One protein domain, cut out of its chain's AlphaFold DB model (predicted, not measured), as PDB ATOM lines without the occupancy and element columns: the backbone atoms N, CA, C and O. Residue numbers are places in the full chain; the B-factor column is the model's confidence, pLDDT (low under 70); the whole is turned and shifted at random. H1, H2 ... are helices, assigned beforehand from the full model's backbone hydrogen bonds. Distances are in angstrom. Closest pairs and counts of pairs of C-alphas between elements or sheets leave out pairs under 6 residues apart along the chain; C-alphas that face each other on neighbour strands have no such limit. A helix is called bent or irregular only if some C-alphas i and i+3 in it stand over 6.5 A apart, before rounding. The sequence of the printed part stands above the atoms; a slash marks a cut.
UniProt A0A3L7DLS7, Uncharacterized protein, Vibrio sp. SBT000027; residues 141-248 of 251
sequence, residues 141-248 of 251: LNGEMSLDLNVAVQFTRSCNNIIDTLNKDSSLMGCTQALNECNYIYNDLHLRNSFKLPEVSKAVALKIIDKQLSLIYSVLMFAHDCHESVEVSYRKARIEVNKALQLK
ATOM      1  N   LEU A 141     214.420 267.261 275.110       91.25
ATOM      2  CA  LEU A 141     215.410 268.340 275.252       91.25
ATOM      3  C   LEU A 141     215.074 269.339 276.371       91.25
ATOM      4  O   LEU A 141     215.967 270.028 276.853       91.25
ATOM      5  N   ASN A 142     213.811 269.404 276.796       92.50
ATOM      6  CA  ASN A 142     213.353 270.227 277.915       92.50
ATOM      7  C   ASN A 142     213.266 269.426 279.228       92.50
ATOM      8  O   ASN A 142     212.900 269.986 280.257       92.50
ATOM      9  N   GLY A 143     213.612 268.133 279.209       89.94
ATOM     10  CA  GLY A 143     213.575 267.235 280.366       89.94
ATOM     11  C   GLY A 143     212.298 266.397 280.483       89.94
ATOM     12  O   GLY A 143     212.220 265.545 281.364       89.94
ATOM     13  N   GLU A 144     211.318 266.585 279.594       92.25
ATOM     14  CA  GLU A 144     210.090 265.782 279.545       92.25
ATOM     15  C   GLU A 144     210.304 264.545 278.662       92.25
ATOM     16  O   GLU A 144     210.395 264.648 277.439       92.25
ATOM     17  N   MET A 145     210.385 263.369 279.284       92.38
ATOM     18  CA  MET A 145     210.726 262.104 278.610       92.38
ATOM     19  C   MET A 145     209.494 261.233 278.315       92.38
ATOM     20  O   MET A 145     209.621 260.066 277.960       92.38
ATOM     21  N   SER A 146     208.299 261.799 278.463       91.75
ATOM     22  CA  SER A 146     207.035 261.122 278.177       91.75
ATOM     23  C   SER A 146     206.738 261.088 276.678       91.75
ATOM     24  O   SER A 146     207.133 261.985 275.925       91.75
ATOM     25  N   LEU A 147     206.010 260.053 276.257       92.69
ATOM     26  CA  LEU A 147     205.532 259.909 274.884       92.69
ATOM     27  C   LEU A 147     204.595 261.061 274.506       92.69
ATOM     28  O   LEU A 147     203.715 261.439 275.281       92.69
ATOM     29  N   ASP A 148     204.735 261.575 273.285       92.44
ATOM     30  CA  ASP A 148     203.769 262.502 272.710       92.44
ATOM     31  C   ASP A 148     202.401 261.819 272.588       92.44
ATOM     32  O   ASP A 148     202.210 260.872 271.818       92.44
ATOM     33  N   LEU A 149     201.426 262.339 273.333       90.88
ATOM     34  CA  LEU A 149     200.057 261.838 273.338       90.88
ATOM     35  C   LEU A 149     199.455 261.798 271.927       90.88
ATOM     36  O   LEU A 149     198.659 260.909 271.628       90.88
ATOM     37  N   ASN A 150     199.854 262.713 271.037       92.50
ATOM     38  CA  ASN A 150     199.371 262.712 269.656       92.50
ATOM     39  C   ASN A 150     199.782 261.443 268.905       92.50
ATOM     40  O   ASN A 150     198.974 260.898 268.156       92.50
ATOM     41  N   VAL A 151     200.999 260.943 269.144       93.00
ATOM     42  CA  VAL A 151     201.496 259.701 268.540       93.00
ATOM     43  C   VAL A 151     200.675 258.508 269.032       93.00
ATOM     44  O   VAL A 151     200.208 257.706 268.222       93.00
ATOM     45  N   ALA A 152     200.421 258.425 270.342       92.81
ATOM     46  CA  ALA A 152     199.594 257.365 270.921       92.81
ATOM     47  C   ALA A 152     198.153 257.396 270.380       92.81
ATOM     48  O   ALA A 152     197.616 256.374 269.954       92.81
ATOM     49  N   VAL A 153     197.535 258.582 270.332       93.12
ATOM     50  CA  VAL A 153     196.173 258.771 269.807       93.12
ATOM     51  C   VAL A 153     196.092 258.421 268.319       93.12
ATOM     52  O   VAL A 153     195.127 257.787 267.889       93.12
ATOM     53  N   GLN A 154     197.091 258.806 267.524       93.75
ATOM     54  CA  GLN A 154     197.157 258.482 266.100       93.75
ATOM     55  C   GLN A 154     197.294 256.974 265.868       93.75
ATOM     56  O   GLN A 154     196.632 256.440 264.974       93.75
ATOM     57  N   PHE A 155     198.078 256.275 266.694       94.88
ATOM     58  CA  PHE A 155     198.161 254.815 266.666       94.88
ATOM     59  C   PHE A 155     196.827 254.153 266.980       94.88
ATOM     60  O   PHE A 155     196.320 253.386 266.162       94.88
ATOM     61  N   THR A 156     196.196 254.536 268.087       94.56
ATOM     62  CA  THR A 156     194.870 254.038 268.467       94.56
ATOM     63  C   THR A 156     193.829 254.277 267.370       94.56
ATOM     64  O   THR A 156     193.057 253.378 267.033       94.56
ATOM     65  N   ARG A 157     193.828 255.465 266.751       95.56
ATOM     66  CA  ARG A 157     192.934 255.782 265.628       95.56
ATOM     67  C   ARG A 157     193.192 254.881 264.421       95.56
ATOM     68  O   ARG A 157     192.241 254.356 263.857       95.56
ATOM     69  N   SER A 158     194.457 254.668 264.066       95.62
ATOM     70  CA  SER A 158     194.838 253.809 262.937       95.62
ATOM     71  C   SER A 158     194.410 252.356 263.175       95.62
ATOM     72  O   SER A 158     193.850 251.727 262.281       95.62
ATOM     73  N   CYS A 159     194.576 251.837 264.399       95.94
ATOM     74  CA  CYS A 159     194.068 250.517 264.787       95.94
ATOM     75  C   CYS A 159     192.550 250.400 264.596       95.94
ATOM     76  O   CYS A 159     192.084 249.424 264.012       95.94
ATOM     77  N   ASN A 160     191.781 251.396 265.044       96.19
ATOM     78  CA  ASN A 160     190.324 251.395 264.888       96.19
ATOM     79  C   ASN A 160     189.902 251.475 263.412       96.19
ATOM     80  O   ASN A 160     189.030 250.721 262.994       96.19
ATOM     81  N   ASN A 161     190.568 252.304 262.602       95.94
ATOM     82  CA  ASN A 161     190.307 252.385 261.163       95.94
ATOM     83  C   ASN A 161     190.556 251.040 260.459       95.94
ATOM     84  O   ASN A 161     189.767 250.633 259.604       95.94
ATOM     85  N   ILE A 162     191.632 250.334 260.829       94.75
ATOM     86  CA  ILE A 162     191.945 248.994 260.311       94.75
ATOM     87  C   ILE A 162     190.832 248.005 260.681       94.75
ATOM     88  O   ILE A 162     190.333 247.303 259.803       94.75
ATOM     89  N   ILE A 163     190.408 247.983 261.949       95.44
ATOM     90  CA  ILE A 163     189.313 247.127 262.438       95.44
ATOM     91  C   ILE A 163     188.026 247.389 261.649       95.44
ATOM     92  O   ILE A 163     187.429 246.460 261.106       95.44
ATOM     93  N   ASP A 164     187.615 248.654 261.551       95.38
ATOM     94  CA  ASP A 164     186.380 249.048 260.876       95.38
ATOM     95  C   ASP A 164     186.402 248.682 259.392       95.38
ATOM     96  O   ASP A 164     185.397 248.228 258.847       95.38
ATOM     97  N   THR A 165     187.553 248.855 258.739       94.06
ATOM     98  CA  THR A 165     187.728 248.521 257.324       94.06
ATOM     99  C   THR A 165     187.614 247.015 257.098       94.06
ATOM    100  O   THR A 165     186.846 246.591 256.237       94.06
ATOM    101  N   LEU A 166     188.311 246.197 257.896       92.69
ATOM    102  CA  LEU A 166     188.289 244.735 257.758       92.69
ATOM    103  C   LEU A 166     186.913 244.130 258.077       92.69
ATOM    104  O   LEU A 166     186.509 243.153 257.439       92.69
ATOM    105  N   ASN A 167     186.184 244.729 259.023       92.50
ATOM    106  CA  ASN A 167     184.820 244.328 259.367       92.50
ATOM    107  C   ASN A 167     183.802 244.684 258.274       92.50
ATOM    108  O   ASN A 167     182.877 243.909 258.036       92.50
ATOM    109  N   LYS A 168     183.952 245.845 257.621       92.69
ATOM    110  CA  LYS A 168     183.050 246.294 256.545       92.69
ATOM    111  C   LYS A 168     183.309 245.570 255.231       92.69
ATOM    112  O   LYS A 168     182.360 245.192 254.551       92.69
ATOM    113  N   ASP A 169     184.578 245.407 254.868       89.12
ATOM    114  CA  ASP A 169     184.982 244.799 253.610       89.12
ATOM    115  C   ASP A 169     186.184 243.867 253.805       89.12
ATOM    116  O   ASP A 169     187.343 244.270 253.873       89.12
ATOM    117  N   SER A 170     185.891 242.570 253.849       84.75
ATOM    118  CA  SER A 170     186.903 241.515 253.886       84.75
ATOM    119  C   SER A 170     187.447 241.150 252.495       84.75
ATOM    120  O   SER A 170     188.185 240.167 252.372       84.75
ATOM    121  N   SER A 171     187.098 241.880 251.434       87.56
ATOM    122  CA  SER A 171     187.663 241.684 250.098       87.56
ATOM    123  C   SER A 171     189.129 242.140 250.020       87.56
ATOM    124  O   SER A 171     189.720 242.654 250.975       87.56
ATOM    125  N   LEU A 172     189.745 241.944 248.850       86.06
ATOM    126  CA  LEU A 172     191.080 242.469 248.564       86.06
ATOM    127  C   LEU A 172     191.134 244.005 248.678       86.06
ATOM    128  O   LEU A 172     192.149 244.548 249.120       86.06
ATOM    129  N   MET A 173     190.049 244.699 248.321       86.56
ATOM    130  CA  MET A 173     189.981 246.159 248.355       86.56
ATOM    131  C   MET A 173     190.034 246.678 249.797       86.56
ATOM    132  O   MET A 173     190.916 247.475 250.116       86.56
ATOM    133  N   GLY A 174     189.194 246.151 250.694       88.56
ATOM    134  CA  GLY A 174     189.245 246.493 252.117       88.56
ATOM    135  C   GLY A 174     190.584 246.151 252.780       88.56
ATOM    136  O   GLY A 174     191.120 246.951 253.545       88.56
ATOM    137  N   CYS A 175     191.219 245.032 252.416       88.56
ATOM    138  CA  CYS A 175     192.564 244.714 252.918       88.56
ATOM    139  C   CYS A 175     193.634 245.698 252.416       88.56
ATOM    140  O   CYS A 175     194.556 246.039 253.157       88.56
ATOM    141  N   THR A 176     193.504 246.184 251.181       87.88
ATOM    142  CA  THR A 176     194.394 247.212 250.622       87.88
ATOM    143  C   THR A 176     194.203 248.550 251.338       87.88
ATOM    144  O   THR A 176     195.180 249.218 251.671       87.88
ATOM    145  N   GLN A 177     192.960 248.921 251.648       90.44
ATOM    146  CA  GLN A 177     192.660 250.125 252.420       90.44
ATOM    147  C   GLN A 177     193.209 250.038 253.853       90.44
ATOM    148  O   GLN A 177     193.864 250.973 254.309       90.44
ATOM    149  N   ALA A 178     193.037 248.903 254.535       91.81
ATOM    150  CA  ALA A 178     193.622 248.676 255.858       91.81
ATOM    151  C   ALA A 178     195.163 248.740 255.833       91.81
ATOM    152  O   ALA A 178     195.785 249.300 256.737       91.81
ATOM    153  N   LEU A 179     195.789 248.218 254.773       91.19
ATOM    154  CA  LEU A 179     197.235 248.316 254.576       91.19
ATOM    155  C   LEU A 179     197.687 249.769 254.367       91.19
ATOM    156  O   LEU A 179     198.731 250.157 254.883       91.19
ATOM    157  N   ASN A 180     196.906 250.591 253.662       90.69
ATOM    158  CA  ASN A 180     197.211 252.013 253.488       90.69
ATOM    159  C   ASN A 180     197.175 252.780 254.818       90.69
ATOM    160  O   ASN A 180     198.082 253.570 255.076       90.69
ATOM    161  N   GLU A 181     196.194 252.506 255.683       91.75
ATOM    162  CA  GLU A 181     196.131 253.079 257.037       91.75
ATOM    163  C   GLU A 181     197.349 252.666 257.882       91.75
ATOM    164  O   GLU A 181     197.962 253.498 258.552       91.75
ATOM    165  N   CYS A 182     197.759 251.396 257.808       91.12
ATOM    166  CA  CYS A 182     198.949 250.915 258.512       91.12
ATOM    167  C   CYS A 182     200.237 251.572 257.979       91.12
ATOM    168  O   CYS A 182     201.063 252.063 258.750       91.12
ATOM    169  N   ASN A 183     200.375 251.675 256.654       90.56
ATOM    170  CA  ASN A 183     201.502 252.345 256.009       90.56
ATOM    171  C   ASN A 183     201.570 253.840 256.349       90.56
ATOM    172  O   ASN A 183     202.669 254.375 256.482       90.56
ATOM    173  N   TYR A 184     200.427 254.520 256.490       90.75
ATOM    174  CA  TYR A 184     200.383 255.932 256.876       90.75
ATOM    175  C   TYR A 184     201.104 256.160 258.207       90.75
ATOM    176  O   TYR A 184     202.039 256.962 258.271       90.75
ATOM    177  N   ILE A 185     200.741 255.408 259.249       90.88
ATOM    178  CA  ILE A 185     201.380 255.558 260.559       90.88
ATOM    179  C   ILE A 185     202.823 255.044 260.576       90.88
ATOM    180  O   ILE A 185     203.693 255.668 261.180       90.88
ATOM    181  N   TYR A 186     203.103 253.950 259.869       89.19
ATOM    182  CA  TYR A 186     204.449 253.394 259.762       89.19
ATOM    183  C   TYR A 186     205.437 254.404 259.152       89.19
ATOM    184  O   TYR A 186     206.557 254.580 259.636       89.19
ATOM    185  N   ASN A 187     204.990 255.127 258.122       88.50
ATOM    186  CA  ASN A 187     205.765 256.178 257.469       88.50
ATOM    187  C   ASN A 187     205.863 257.457 258.310       88.50
ATOM    188  O   ASN A 187     206.925 258.085 258.319       88.50
ATOM    189  N   ASP A 188     204.796 257.839 259.020       89.56
ATOM    190  CA  ASP A 188     204.805 259.000 259.923       89.56
ATOM    191  C   ASP A 188     205.776 258.817 261.101       89.56
ATOM    192  O   ASP A 188     206.407 259.774 261.549       89.56
ATOM    193  N   LEU A 189     205.965 257.573 261.550       89.56
ATOM    194  CA  LEU A 189     206.984 257.198 262.533       89.56
ATOM    195  C   LEU A 189     208.375 256.982 261.922       89.56
ATOM    196  O   LEU A 189     209.314 256.642 262.631       89.56
ATOM    197  N   HIS A 190     208.540 257.193 260.617       85.00
ATOM    198  CA  HIS A 190     209.811 257.006 259.916       85.00
ATOM    199  C   HIS A 190     210.412 255.595 260.047       85.00
ATOM    200  O   HIS A 190     211.617 255.435 259.864       85.00
ATOM    201  N   LEU A 191     209.599 254.560 260.284       82.56
ATOM    202  CA  LEU A 191     210.038 253.161 260.444       82.56
ATOM    203  C   LEU A 191     210.392 252.482 259.107       82.56
ATOM    204  O   LEU A 191     210.180 251.295 258.929       82.56
ATOM    205  N   ARG A 192     210.868 253.262 258.135       73.00
ATOM    206  CA  ARG A 192     210.898 252.981 256.694       73.00
ATOM    207  C   ARG A 192     211.115 251.508 256.301       73.00
ATOM    208  O   ARG A 192     212.179 250.947 256.485       73.00
ATOM    209  N   ASN A 193     210.107 250.979 255.612       54.53
ATOM    210  CA  ASN A 193     210.167 250.101 254.441       54.53
ATOM    211  C   ASN A 193     208.717 250.010 253.937       54.53
ATOM    212  O   ASN A 193     207.990 249.055 254.211       54.53
ATOM    213  N   SER A 194     208.218 251.073 253.292       48.50
ATOM    214  CA  SER A 194     206.925 250.977 252.615       48.50
ATOM    215  C   SER A 194     207.115 249.992 251.468       48.50
ATOM    216  O   SER A 194     207.766 250.326 250.473       48.50
ATOM    217  N   PHE A 195     206.589 248.777 251.607       52.59
ATOM    218  CA  PHE A 195     206.485 247.864 250.480       52.59
ATOM    219  C   PHE A 195     205.791 248.635 249.352       52.59
ATOM    220  O   PHE A 195     204.652 249.076 249.518       52.59
ATOM    221  N   LYS A 196     206.482 248.860 248.225       51.16
ATOM    222  CA  LYS A 196     205.808 249.272 246.988       51.16
ATOM    223  C   LYS A 196     204.770 248.199 246.747       51.16
ATOM    224  O   LYS A 196     205.210 247.098 246.465       51.16
ATOM    225  N   LEU A 197     203.479 248.496 246.926       52.41
ATOM    226  CA  LEU A 197     202.373 247.555 246.735       52.41
ATOM    227  C   LEU A 197     202.612 246.770 245.432       52.41
ATOM    228  O   LEU A 197     202.383 247.338 244.362       52.41
ATOM    229  N   PRO A 198     203.096 245.506 245.462       51.19
ATOM    230  CA  PRO A 198     202.875 244.652 244.307       51.19
ATOM    231  C   PRO A 198     201.366 244.370 244.239       51.19
ATOM    232  O   PRO A 198     200.610 244.793 245.110       51.19
ATOM    233  N   GLU A 199     200.887 243.639 243.246       62.09
ATOM    234  CA  GLU A 199     199.545 243.054 243.316       62.09
ATOM    235  C   GLU A 199     199.499 242.074 244.503       62.09
ATOM    236  O   GLU A 199     199.840 240.894 244.405       62.09
ATOM    237  N   VAL A 200     199.209 242.596 245.696       65.94
ATOM    238  CA  VAL A 200     199.362 241.860 246.946       65.94
ATOM    239  C   VAL A 200     198.148 240.970 247.100       65.94
ATOM    240  O   VAL A 200     197.034 241.463 247.224       65.94
ATOM    241  N   SER A 201     198.328 239.651 247.151       85.25
ATOM    242  CA  SER A 201     197.226 238.787 247.584       85.25
ATOM    243  C   SER A 201     196.735 239.215 248.977       85.25
ATOM    244  O   SER A 201     197.535 239.626 249.824       85.25
ATOM    245  N   LYS A 202     195.436 239.050 249.253       86.44
ATOM    246  CA  LYS A 202     194.817 239.365 250.556       86.44
ATOM    247  C   LYS A 202     195.653 238.874 251.750       86.44
ATOM    248  O   LYS A 202     195.875 239.599 252.714       86.44
ATOM    249  N   ALA A 203     196.157 237.643 251.663       86.88
ATOM    250  CA  ALA A 203     196.943 237.021 252.724       86.88
ATOM    251  C   ALA A 203     198.293 237.712 252.961       86.88
ATOM    252  O   ALA A 203     198.744 237.806 254.098       86.88
ATOM    253  N   VAL A 204     198.949 238.176 251.897       87.38
ATOM    254  CA  VAL A 204     200.225 238.889 252.020       87.38
ATOM    255  C   VAL A 204     199.989 240.280 252.616       87.38
ATOM    256  O   VAL A 204     200.733 240.666 253.510       87.38
ATOM    257  N   ALA A 205     198.915 240.980 252.230       87.69
ATOM    258  CA  ALA A 205     198.568 242.282 252.804       87.69
ATOM    259  C   ALA A 205     198.332 242.191 254.322       87.69
ATOM    260  O   ALA A 205     198.931 242.941 255.088       87.69
ATOM    261  N   LEU A 206     197.543 241.211 254.772       91.06
ATOM    262  CA  LEU A 206     197.273 240.998 256.197       91.06
ATOM    263  C   LEU A 206     198.532 240.624 256.997       91.06
ATOM    264  O   LEU A 206     198.708 241.105 258.112       91.06
ATOM    265  N   LYS A 207     199.440 239.820 256.422       91.38
ATOM    266  CA  LYS A 207     200.740 239.518 257.051       91.38
ATOM    267  C   LYS A 207     201.619 240.761 257.202       91.38
ATOM    268  O   LYS A 207     202.308 240.894 258.209       91.38
ATOM    269  N   ILE A 208     201.604 241.663 256.216       89.75
ATOM    270  CA  ILE A 208     202.336 242.934 256.295       89.75
ATOM    271  C   ILE A 208     201.745 243.812 257.403       89.75
ATOM    272  O   ILE A 208     202.508 244.328 258.216       89.75
ATOM    273  N   ILE A 209     200.413 243.918 257.482       91.81
ATOM    274  CA  ILE A 209     199.725 244.674 258.540       91.81
ATOM    275  C   ILE A 209     200.101 244.133 259.927       91.81
ATOM    276  O   ILE A 209     200.484 244.916 260.790       91.81
ATOM    277  N   ASP A 210     200.046 242.813 260.149       93.00
ATOM    278  CA  ASP A 210     200.417 242.212 261.445       93.00
ATOM    279  C   ASP A 210     201.879 242.514 261.817       93.00
ATOM    280  O   ASP A 210     202.151 242.946 262.941       93.00
ATOM    281  N   LYS A 211     202.816 242.379 260.862       91.00
ATOM    282  CA  LYS A 211     204.237 242.709 261.076       91.00
ATOM    283  C   LYS A 211     204.427 244.190 261.429       91.00
ATOM    284  O   LYS A 211     205.128 244.497 262.391       91.00
ATOM    285  N   GLN A 212     203.813 245.102 260.674       91.38
ATOM    286  CA  GLN A 212     203.949 246.547 260.883       91.38
ATOM    287  C   GLN A 212     203.307 247.000 262.199       91.38
ATOM    288  O   GLN A 212     203.943 247.732 262.955       91.38
ATOM    289  N   LEU A 213     202.093 246.536 262.515       93.25
ATOM    290  CA  LEU A 213     201.428 246.842 263.785       93.25
ATOM    291  C   LEU A 213     202.231 246.332 264.978       93.25
ATOM    292  O   LEU A 213     202.392 247.070 265.949       93.25
ATOM    293  N   SER A 214     202.755 245.105 264.895       92.81
ATOM    294  CA  SER A 214     203.605 244.535 265.947       92.81
ATOM    295  C   SER A 214     204.841 245.395 266.179       92.81
ATOM    296  O   SER A 214     205.192 245.666 267.321       92.81
ATOM    297  N   LEU A 215     205.466 245.871 265.101       91.31
ATOM    298  CA  LEU A 215     206.666 246.686 265.199       91.31
ATOM    299  C   LEU A 215     206.394 248.083 265.767       91.31
ATOM    300  O   LEU A 215     207.122 248.534 266.648       91.31
ATOM    301  N   ILE A 216     205.338 248.754 265.296       92.38
ATOM    302  CA  ILE A 216     204.925 250.054 265.840       92.38
ATOM    303  C   ILE A 216     204.611 249.907 267.327       92.38
ATOM    304  O   ILE A 216     205.094 250.697 268.133       92.38
ATOM    305  N   TYR A 217     203.848 248.875 267.694       93.44
ATOM    306  CA  TYR A 217     203.551 248.565 269.085       93.44
ATOM    307  C   TYR A 217     204.838 248.385 269.895       93.44
ATOM    308  O   TYR A 217     205.020 249.086 270.881       93.44
ATOM    309  N   SER A 218     205.767 247.532 269.450       92.06
ATOM    310  CA  SER A 218     207.054 247.335 270.122       92.06
ATOM    311  C   SER A 218     207.812 248.645 270.325       92.06
ATOM    312  O   SER A 218     208.277 248.907 271.421       92.06
ATOM    313  N   VAL A 219     207.884 249.517 269.322       91.94
ATOM    314  CA  VAL A 219     208.536 250.825 269.479       91.94
ATOM    315  C   VAL A 219     207.829 251.684 270.534       91.94
ATOM    316  O   VAL A 219     208.489 252.257 271.400       91.94
ATOM    317  N   LEU A 220     206.493 251.749 270.508       92.44
ATOM    318  CA  LEU A 220     205.702 252.516 271.480       92.44
ATOM    319  C   LEU A 220     205.843 251.986 272.912       92.44
ATOM    320  O   LEU A 220     205.749 252.769 273.853       92.44
ATOM    321  N   MET A 221     206.123 250.694 273.077       91.31
ATOM    322  CA  MET A 221     206.319 250.048 274.378       91.31
ATOM    323  C   MET A 221     207.575 250.498 275.120       91.31
ATOM    324  O   MET A 221     207.686 250.257 276.320       91.31
ATOM    325  N   PHE A 222     208.495 251.187 274.443       91.56
ATOM    326  CA  PHE A 222     209.571 251.895 275.126       91.56
ATOM    327  C   PHE A 222     209.028 252.965 276.091       91.56
ATOM    328  O   PHE A 222     209.639 253.248 277.119       91.56
ATOM    329  N   ALA A 223     207.866 253.554 275.786       85.44
ATOM    330  CA  ALA A 223     207.211 254.510 276.662       85.44
ATOM    331  C   ALA A 223     206.241 253.816 277.629       85.44
ATOM    332  O   ALA A 223     205.242 253.225 277.220       85.44
ATOM    333  N   HIS A 224     206.485 253.954 278.931       74.81
ATOM    334  CA  HIS A 224     205.644 253.341 279.965       74.81
ATOM    335  C   HIS A 224     204.295 254.059 280.177       74.81
ATOM    336  O   HIS A 224     203.319 253.427 280.577       74.81
ATOM    337  N   ASP A 225     204.204 255.351 279.853       76.69
ATOM    338  CA  ASP A 225     203.099 256.223 280.289       76.69
ATOM    339  C   ASP A 225     201.776 256.033 279.512       76.69
ATOM    340  O   ASP A 225     200.733 256.522 279.940       76.69
ATOM    341  N   CYS A 226     201.782 255.348 278.360       74.94
ATOM    342  CA  CYS A 226     200.605 255.182 277.481       74.94
ATOM    343  C   CYS A 226     200.246 253.714 277.191       74.94
ATOM    344  O   CYS A 226     199.487 253.426 276.260       74.94
ATOM    345  N   HIS A 227     200.782 252.794 277.992       77.62
ATOM    346  CA  HIS A 227     200.731 251.357 277.746       77.62
ATOM    347  C   HIS A 227     199.308 250.821 277.539       77.62
ATOM    348  O   HIS A 227     199.048 250.134 276.558       77.62
ATOM    349  N   GLU A 228     198.361 251.170 278.413       87.06
ATOM    350  CA  GLU A 228     197.030 250.548 278.426       87.06
ATOM    351  C   GLU A 228     196.217 250.837 277.151       87.06
ATOM    352  O   GLU A 228     195.706 249.920 276.510       87.06
ATOM    353  N   SER A 229     196.127 252.104 276.732       87.00
ATOM    354  CA  SER A 229     195.344 252.475 275.542       87.00
ATOM    355  C   SER A 229     195.965 251.933 274.250       87.00
ATOM    356  O   SER A 229     195.247 251.432 273.376       87.00
ATOM    357  N   VAL A 230     197.297 251.999 274.147       91.75
ATOM    358  CA  VAL A 230     198.060 251.490 273.001       91.75
ATOM    359  C   VAL A 230     197.925 249.969 272.908       91.75
ATOM    360  O   VAL A 230     197.607 249.442 271.842       91.75
ATOM    361  N   GLU A 231     198.080 249.261 274.028       93.69
ATOM    362  CA  GLU A 231     197.973 247.805 274.095       93.69
ATOM    363  C   GLU A 231     196.567 247.309 273.750       93.69
ATOM    364  O   GLU A 231     196.420 246.396 272.933       93.69
ATOM    365  N   VAL A 232     195.520 247.911 274.326       94.44
ATOM    366  CA  VAL A 232     194.130 247.518 274.047       94.44
ATOM    367  C   VAL A 232     193.811 247.673 272.560       94.44
ATOM    368  O   VAL A 232     193.208 246.778 271.960       94.44
ATOM    369  N   SER A 233     194.232 248.782 271.951       94.25
ATOM    370  CA  SER A 233     193.982 249.068 270.534       94.25
ATOM    371  C   SER A 233     194.744 248.108 269.619       94.25
ATOM    372  O   SER A 233     194.160 247.542 268.693       94.25
ATOM    373  N   TYR A 234     196.017 247.848 269.932       95.94
ATOM    374  CA  TYR A 234     196.841 246.873 269.222       95.94
ATOM    375  C   TYR A 234     196.247 245.460 269.285       95.94
ATOM    376  O   TYR A 234     196.073 244.816 268.249       95.94
ATOM    377  N   ARG A 235     195.876 244.981 270.482       96.19
ATOM    378  CA  ARG A 235     195.303 243.638 270.670       96.19
ATOM    379  C   ARG A 235     194.018 243.456 269.863       96.19
ATOM    380  O   ARG A 235     193.874 242.437 269.191       96.19
ATOM    381  N   LYS A 236     193.114 244.443 269.887       95.94
ATOM    382  CA  LYS A 236     191.873 244.411 269.094       95.94
ATOM    383  C   LYS A 236     192.163 244.338 267.595       95.94
ATOM    384  O   LYS A 236     191.623 243.466 266.919       95.94
ATOM    385  N   ALA A 237     193.050 245.196 267.090       94.56
ATOM    386  CA  ALA A 237     193.397 245.208 265.670       94.56
ATOM    387  C   ALA A 237     194.020 243.879 265.229       94.56
ATOM    388  O   ALA A 237     193.644 243.321 264.200       94.56
ATOM    389  N   ARG A 238     194.915 243.320 266.048       95.06
ATOM    390  CA  ARG A 238     195.572 242.042 265.769       95.06
ATOM    391  C   ARG A 238     194.602 240.860 265.727       95.06
ATOM    392  O   ARG A 238     194.757 239.981 264.883       95.06
ATOM    393  N   ILE A 239     193.601 240.829 266.610       94.88
ATOM    394  CA  ILE A 239     192.554 239.794 266.594       94.88
ATOM    395  C   ILE A 239     191.801 239.814 265.259       94.88
ATOM    396  O   ILE A 239     191.651 238.764 264.634       94.88
ATOM    397  N   GLU A 240     191.389 240.991 264.785       93.62
ATOM    398  CA  GLU A 240     190.651 241.104 263.520       93.62
ATOM    399  C   GLU A 240     191.518 240.773 262.299       93.62
ATOM    400  O   GLU A 240     191.068 240.068 261.394       93.62
ATOM    401  N   VAL A 241     192.793 241.177 262.296       92.19
ATOM    402  CA  VAL A 241     193.752 240.779 261.249       92.19
ATOM    403  C   VAL A 241     193.910 239.252 261.200       92.19
ATOM    404  O   VAL A 241     193.858 238.655 260.121       92.19
ATOM    405  N   ASN A 242     194.031 238.595 262.357       91.94
ATOM    406  CA  ASN A 242     194.144 237.136 262.445       91.94
ATOM    407  C   ASN A 242     192.865 236.413 262.008       91.94
ATOM    408  O   ASN A 242     192.933 235.411 261.295       91.94
ATOM    409  N   LYS A 243     191.692 236.934 262.372       91.44
ATOM    410  CA  LYS A 243     190.400 236.414 261.909       91.44
ATOM    411  C   LYS A 243     190.277 236.512 260.385       91.44
ATOM    412  O   LYS A 243     189.905 235.538 259.731       91.44
ATOM    413  N   ALA A 244     190.668 237.648 259.804       87.56
ATOM    414  CA  ALA A 244     190.680 237.853 258.357       87.56
ATOM    415  C   ALA A 244     191.669 236.922 257.623       87.56
ATOM    416  O   ALA A 244     191.408 236.536 256.480       87.56
ATOM    417  N   LEU A 245     192.774 236.534 258.276       86.88
ATOM    418  CA  LEU A 245     193.720 235.526 257.781       86.88
ATOM    419  C   LEU A 245     193.125 234.108 257.805       86.88
ATOM    420  O   LEU A 245     193.306 233.362 256.842       86.88
ATOM    421  N   GLN A 246     192.406 233.737 258.871       83.75
ATOM    422  CA  GLN A 246     191.837 232.393 259.050       83.75
ATOM    423  C   GLN A 246     190.665 232.085 258.109       83.75
ATOM    424  O   GLN A 246     190.541 230.946 257.662       83.75
ATOM    425  N   LEU A 247     189.857 233.085 257.730       72.38
ATOM    426  CA  LEU A 247     188.735 232.924 256.786       72.38
ATOM    427  C   LEU A 247     189.157 232.408 255.393       72.38
ATOM    428  O   LEU A 247     188.312 231.967 254.626       72.38
ATOM    429  N   LYS A 248     190.460 232.400 255.084       55.81
ATOM    430  CA  LYS A 248     191.043 231.782 253.884       55.81
ATOM    431  C   LYS A 248     191.020 230.245 253.907       55.81
ATOM    432  O   LYS A 248     191.089 229.630 252.854       55.81
TER     433      LYS A 248
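Overview. This is residues 141 to 248 of the 251 residues of an uncharacterized protein of Vibrio sp. SBT000027 (UniProt A0A3L7DLS7). Two helical hairpins, H1 with H2 and H3 with H4, stand side by side as a bundle of four nearly aligned helices. H1 and H4 run one way, H2 and H3 the other, and the link from H2 to H3 goes back along the bundle. The printed part has 108 residues, with four named helices in the order H1, H2, H3, H4 and no named strand; the class is all helix. It is compact, with a radius of gyration of the C-alphas of 14.1 A, and elongated, spanning 48 by 26 by 17 A.

Arrangement. Start with H4, residues 224 to 248, the longest helix. It touches H1, residues 149 to 168, closest at the C-alphas of Cys 159 and Ala 237, 5.4 A apart; they run the same way at a shallow tilt of 18 degrees. H4 also touches H3, residues 202 to 220, its hairpin partner; their closest C-alphas, Leu 206 and Val 241, are 6.2 A apart, and they run opposite ways at a shallow tilt of 11 degrees. H2, residues 172 to 188, touches H1 in the other hairpin, closest at the C-alphas of Ile 162 and Ala 178, 4.8 A. H2 and H4 are apart. In H1, H2 and H3 every O i to N i+4 pair is within hydrogen-bond range; in H4, 18 of 21 are.

Along the chain. Find C-alpha 149 at (200.057, 261.838, 273.338); from there H1 runs 28.5 A to C-alpha 168. H2 measures 24.3 A and H3 27.0 A. H4 runs 36.9 A to C-alpha 248 at (191.043, 231.782, 253.884). It is irregular, with C-alphas 225 and 228 8.5 A apart, and has a kink of 38 degrees near residue 231.

Size, cuts and confidence. Look to Asn 142 and Lys 248 for the C-alphas farthest apart, 50.5 A. The printed part has no cut. The link from H2 to H3, residues 189 to 201, is long; the other two are tight. Confidence is under 70 at residues 193 to 200 and residue 248.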